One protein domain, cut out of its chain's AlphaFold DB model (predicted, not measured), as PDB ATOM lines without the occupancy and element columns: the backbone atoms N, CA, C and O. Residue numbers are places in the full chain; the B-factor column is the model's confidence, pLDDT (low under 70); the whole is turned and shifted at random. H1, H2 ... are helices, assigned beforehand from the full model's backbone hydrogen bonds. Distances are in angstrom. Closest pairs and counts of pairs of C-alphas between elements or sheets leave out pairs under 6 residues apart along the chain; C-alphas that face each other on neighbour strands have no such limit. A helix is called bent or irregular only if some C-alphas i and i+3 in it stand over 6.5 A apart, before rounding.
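AT A GLANCE: This is residues 2 to 41 of the 115 residues of an uncharacterized protein of Hydrogenophaga sp. H7 (UniProt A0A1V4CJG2). A long, slightly kinked helix, H1, makes the shaft of an L, and a short helix, H2, makes its foot, turned off at the end of H1 by a tight link. The printed part has 40 residues with two named helices, H1 then H2, and no named strand; its class is all helix. It is extended, with a radius of gyration of the C-alphas of 17.1 A, and its outline is a rod spanning 52 by 16 by 7 A.

HOW THE PARTS SIT: H1, residues 2 to 28, has a kink of 25 degrees near residue 13; it is neither bent nor irregular, but only just: C-alphas 11 and 14 are 6.1 A apart. H1 and H2, residues 33 to 41, meet only through their link. Every O i to N i+4 pair is within hydrogen-bond range in H2, and 20 of 23 are in H1.

IN THESE COORDINATES: H1 runs 39.5 A from C-alpha 2 at (-71.396, 48.410, -55.562) to C-alpha 28. H2 runs 13.1 A from C-alpha 33 to C-alpha 41 at (-34.081, 41.945, -18.967).

THE WHOLE: The C-alphas farthest apart, of Arg 2 and Asp 41, are 52.7 A apart. Residues 2 to 41 stand free. The printed part has no cut. Residues 20 to 21 and 24 to 41 have pLDDT under 70.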
ATOM      1  N   ARG A   2     -71.657  48.505 -57.018       85.19
ATOM      2  CA  ARG A   2     -71.396  48.410 -55.562       85.19
ATOM      3  C   ARG A   2     -70.728  47.102 -55.102       85.19
ATOM      4  O   ARG A   2     -69.872  47.139 -54.233       85.19
ATOM      5  N   ARG A   3     -71.066  45.961 -55.720       90.50
ATOM      6  CA  ARG A   3     -70.449  44.655 -55.406       90.50
ATOM      7  C   ARG A   3     -68.958  44.611 -55.754       90.50
ATOM      8  O   ARG A   3     -68.171  44.126 -54.961       90.50
ATOM      9  N   TRP A   4     -68.582  45.192 -56.893       94.69
ATOM     10  CA  TRP A   4     -67.181  45.330 -57.296       94.69
ATOM     11  C   TRP A   4     -66.381  46.160 -56.291       94.69
ATOM     12  O   TRP A   4     -65.274  45.784 -55.938       94.69
ATOM     13  N   PHE A   5     -66.974  47.234 -55.769       91.00
ATOM     14  CA  PHE A   5     -66.337  48.086 -54.765       91.00
ATOM     15  C   PHE A   5     -66.099  47.356 -53.431       91.00
ATOM     16  O   PHE A   5     -65.042  47.501 -52.830       91.00
ATOM     17  N   VAL A   6     -67.057  46.528 -52.993       92.06
ATOM     18  CA  VAL A   6     -66.919  45.714 -51.770       92.06
ATOM     19  C   VAL A   6     -65.840  44.644 -51.933       92.06
ATOM     20  O   VAL A   6     -65.027  44.467 -51.033       92.06
ATOM     21  N   VAL A   7     -65.775  43.979 -53.092       94.25
ATOM     22  CA  VAL A   7     -64.702  43.015 -53.392       94.25
ATOM     23  C   VAL A   7     -63.333  43.704 -53.379       94.25
ATOM     24  O   VAL A   7     -62.396  43.185 -52.781       94.25
ATOM     25  N   LEU A   8     -63.234  44.905 -53.957       92.31
ATOM     26  CA  LEU A   8     -62.013  45.715 -53.931       92.31
ATOM     27  C   LEU A   8     -61.584  46.054 -52.494       92.31
ATOM     28  O   LEU A   8     -60.412  45.903 -52.166       92.31
ATOM     29  N   LEU A   9     -62.521  46.447 -51.621       89.88
ATOM     30  CA  LEU A   9     -62.233  46.732 -50.209       89.88
ATOM     31  C   LEU A   9     -61.755  45.491 -49.445       89.88
ATOM     32  O   LEU A   9     -60.782  45.585 -48.700       89.88
ATOM     33  N   ILE A  10     -62.390  44.333 -49.656       93.06
ATOM     34  CA  ILE A  10     -61.999  43.076 -48.998       93.06
ATOM     35  C   ILE A  10     -60.588  42.654 -49.420       93.06
ATOM     36  O   ILE A  10     -59.823  42.202 -48.578       93.06
ATOM     37  N   VAL A  11     -60.211  42.836 -50.688       92.81
ATOM     38  CA  VAL A  11     -58.864  42.492 -51.184       92.81
ATOM     39  C   VAL A  11     -57.805  43.516 -50.747       92.81
ATOM     40  O   VAL A  11     -56.659  43.144 -50.489       92.81
ATOM     41  N   LEU A  12     -58.165  44.798 -50.603       89.44
ATOM     42  CA  LEU A  12     -57.238  45.838 -50.139       89.44
ATOM     43  C   LEU A  12     -56.887  45.730 -48.649       89.44
ATOM     44  O   LEU A  12     -55.823  46.210 -48.260       89.44
ATOM     45  N   LEU A  13     -57.747  45.130 -47.815       85.62
ATOM     46  CA  LEU A  13     -57.490  44.974 -46.376       85.62
ATOM     47  C   LEU A  13     -56.246  44.102 -46.095       85.62
ATOM     48  O   LEU A  13     -55.328  44.595 -45.437       85.62
ATOM     49  N   PRO A  14     -56.145  42.866 -46.626       82.38
ATOM     50  CA  PRO A  14     -54.945  42.039 -46.500       82.38
ATOM     51  C   PRO A  14     -53.721  42.689 -47.145       82.38
ATOM     52  O   PRO A  14     -52.630  42.635 -46.586       82.38
ATOM     53  N   TRP A  15     -53.900  43.363 -48.287       80.69
ATOM     54  CA  TRP A  15     -52.803  44.061 -48.964       80.69
ATOM     55  C   TRP A  15     -52.214  45.174 -48.089       80.69
ATOM     56  O   TRP A  15     -50.997  45.353 -48.029       80.69
ATOM     57  N   ARG A  16     -53.062  45.918 -47.369       72.62
ATOM     58  CA  ARG A  16     -52.602  46.950 -46.430       72.62
ATOM     59  C   ARG A  16     -51.916  46.375 -45.201       72.62
ATOM     60  O   ARG A  16     -50.955  46.985 -44.742       72.62
ATOM     61  N   ALA A  17     -52.362  45.222 -44.709       74.12
ATOM     62  CA  ALA A  17     -51.685  44.536 -43.612       74.12
ATOM     63  C   ALA A  17     -50.244  44.156 -44.001       74.12
ATOM     64  O   ALA A  17     -49.314  44.442 -43.255       74.12
ATOM     65  N   TRP A  18     -50.039  43.643 -45.218       73.50
ATOM     66  CA  TRP A  18     -48.711  43.286 -45.732       73.50
ATOM     67  C   TRP A  18     -47.795  44.497 -45.966       73.50
ATOM     68  O   TRP A  18     -46.594  44.426 -45.712       73.50
ATOM     69  N   ALA A  19     -48.345  45.624 -46.430       71.62
ATOM     70  CA  ALA A  19     -47.563  46.847 -46.631       71.62
ATOM     71  C   ALA A  19     -47.105  47.490 -45.305       71.62
ATOM     72  O   ALA A  19     -46.039  48.101 -45.265       71.62
ATOM     73  N   GLY A  20     -47.889  47.351 -44.230       67.25
ATOM     74  CA  GLY A  20     -47.510  47.818 -42.892       67.25
ATOM     75  C   GLY A  20     -46.452  46.935 -42.227       67.25
ATOM     76  O   GLY A  20     -45.538  47.456 -41.588       67.25
ATOM     77  N   ASP A  21     -46.523  45.619 -42.439       66.06
ATOM     78  CA  ASP A  21     -45.595  44.658 -41.829       66.06
ATOM     79  C   ASP A  21     -44.146  44.863 -42.299       66.06
ATOM     80  O   ASP A  21     -43.209  44.799 -41.508       66.06
ATOM     81  N   ALA A  22     -43.944  45.220 -43.572       70.75
ATOM     82  CA  ALA A  22     -42.616  45.535 -44.104       70.75
ATOM     83  C   ALA A  22     -41.950  46.727 -43.385       70.75
ATOM     84  O   ALA A  22     -40.732  46.738 -43.198       70.75
ATOM     85  N   MET A  23     -42.739  47.712 -42.941       71.50
ATOM     86  CA  MET A  23     -42.233  48.853 -42.175       71.50
ATOM     87  C   MET A  23     -41.838  48.435 -40.754       71.50
ATOM     88  O   MET A  23     -40.760  48.805 -40.290       71.50
ATOM     89  N   VAL A  24     -42.652  47.605 -40.092       68.62
ATOM     90  CA  VAL A  24     -42.330  47.055 -38.764       68.62
ATOM     91  C   VAL A  24     -41.074  46.186 -38.821       68.62
ATOM     92  O   VAL A  24     -40.177  46.354 -38.000       68.62
ATOM     93  N   LEU A  25     -40.955  45.326 -39.835       69.25
ATOM     94  CA  LEU A  25     -39.774  44.489 -40.062       69.25
ATOM     95  C   LEU A  25     -38.517  45.327 -40.329       69.25
ATOM     96  O   LEU A  25     -37.441  44.970 -39.861       69.25
ATOM     97  N   SER A  26     -38.640  46.462 -41.025       65.38
ATOM     98  CA  SER A  26     -37.507  47.370 -41.253       65.38
ATOM     99  C   SER A  26     -37.023  48.071 -39.978       65.38
ATOM    100  O   SER A  26     -35.827  48.315 -39.834       65.38
ATOM    101  N   MET A  27     -37.923  48.341 -39.025       64.19
ATOM    102  CA  MET A  27     -37.569  48.887 -37.710       64.19
ATOM    103  C   MET A  27     -37.004  47.802 -36.784       64.19
ATOM    104  O   MET A  27     -35.997  48.041 -36.125       64.19
ATOM    105  N   ALA A  28     -37.584  46.597 -36.812       61.47
ATOM    106  CA  ALA A  28     -37.126  45.434 -36.049       61.47
ATOM    107  C   ALA A  28     -35.752  44.916 -36.497       61.47
ATOM    108  O   ALA A  28     -34.986  44.395 -35.689       61.47
ATOM    109  N   ALA A  29     -35.419  45.070 -37.781       60.66
ATOM    110  CA  ALA A  29     -34.100  44.750 -38.317       60.66
ATOM    111  C   ALA A  29     -33.043  45.828 -38.010       60.66
ATOM    112  O   ALA A  29     -31.868  45.632 -38.325       60.66
ATOM    113  N   SER A  30     -33.434  46.961 -37.411       52.72
ATOM    114  CA  SER A  30     -32.488  47.993 -37.007       52.72
ATOM    115  C   SER A  30     -31.724  47.522 -35.756       52.72
ATOM    116  O   SER A  30     -32.348  47.207 -34.739       52.72
ATOM    117  N   PRO A  31     -30.379  47.460 -35.786       56.62
ATOM    118  CA  PRO A  31     -29.569  46.840 -34.731       56.62
ATOM    119  C   PRO A  31     -29.662  47.539 -33.360       56.62
ATOM    120  O   PRO A  31     -29.210  46.977 -32.365       56.62
ATOM    121  N   GLU A  32     -30.279  48.721 -33.272       51.81
ATOM    122  CA  GLU A  32     -30.497  49.434 -32.006       51.81
ATOM    123  C   GLU A  32     -31.585  48.797 -31.115       51.81
ATOM    124  O   GLU A  32     -31.533  48.935 -29.893       51.81
ATOM    125  N   GLN A  33     -32.541  48.034 -31.669       49.84
ATOM    126  CA  GLN A  33     -33.591  47.384 -30.861       49.84
ATOM    127  C   GLN A  33     -33.107  46.141 -30.096       49.84
ATOM    128  O   GLN A  33     -33.693  45.791 -29.069       49.84
ATOM    129  N   ALA A  34     -31.999  45.519 -30.517       50.59
ATOM    130  CA  ALA A  34     -31.385  44.410 -29.782       50.59
ATOM    131  C   ALA A  34     -30.832  44.853 -28.411       50.59
ATOM    132  O   ALA A  34     -30.824  44.066 -27.465       50.59
ATOM    133  N   GLN A  35     -30.430  46.123 -28.264       49.47
ATOM    134  CA  GLN A  35     -29.995  46.667 -26.973       49.47
ATOM    135  C   GLN A  35     -31.166  46.994 -26.038       49.47
ATOM    136  O   GLN A  35     -31.009  46.884 -24.827       49.47
ATOM    137  N   VAL A  36     -32.350  47.333 -26.557       51.47
ATOM    138  CA  VAL A  36     -33.512  47.677 -25.714       51.47
ATOM    139  C   VAL A  36     -34.113  46.436 -25.045       51.47
ATOM    140  O   VAL A  36     -34.485  46.498 -23.875       51.47
ATOM    141  N   VAL A  37     -34.139  45.288 -25.731       51.09
ATOM    142  CA  VAL A  37     -34.598  44.015 -25.135       51.09
ATOM    143  C   VAL A  37     -33.599  43.492 -24.093       51.09
ATOM    144  O   VAL A  37     -34.013  43.024 -23.037       51.09
ATOM    145  N   ALA A  38     -32.290  43.651 -24.323       48.19
ATOM    146  CA  ALA A  38     -31.264  43.275 -23.345       48.19
ATOM    147  C   ALA A  38     -31.249  44.189 -22.099       48.19
ATOM    148  O   ALA A  38     -30.981  43.721 -20.995       48.19
ATOM    149  N   VAL A  39     -31.566  45.481 -22.251       50.62
ATOM    150  CA  VAL A  39     -31.690  46.426 -21.125       50.62
ATOM    151  C   VAL A  39     -32.975  46.188 -20.320       50.62
ATOM    152  O   VAL A  39     -32.958  46.360 -19.103       50.62
ATOM    153  N   ALA A  40     -34.064  45.742 -20.955       47.03
ATOM    154  CA  ALA A  40     -35.301  45.388 -20.254       47.03
ATOM    155  C   ALA A  40     -35.141  44.148 -19.351       47.03
ATOM    156  O   ALA A  40     -35.699  44.121 -18.256       47.03
ATOM    157  N   ASP A  41     -34.335  43.161 -19.759       44.12
ATOM    158  CA  ASP A  41     -34.081  41.945 -18.967       44.12
ATOM    159  C   ASP A  41     -33.073  42.190 -17.818       44.12
ATOM    160  O   ASP A  41     -33.133  41.566 -16.759       44.12
TER     161      ASP A  41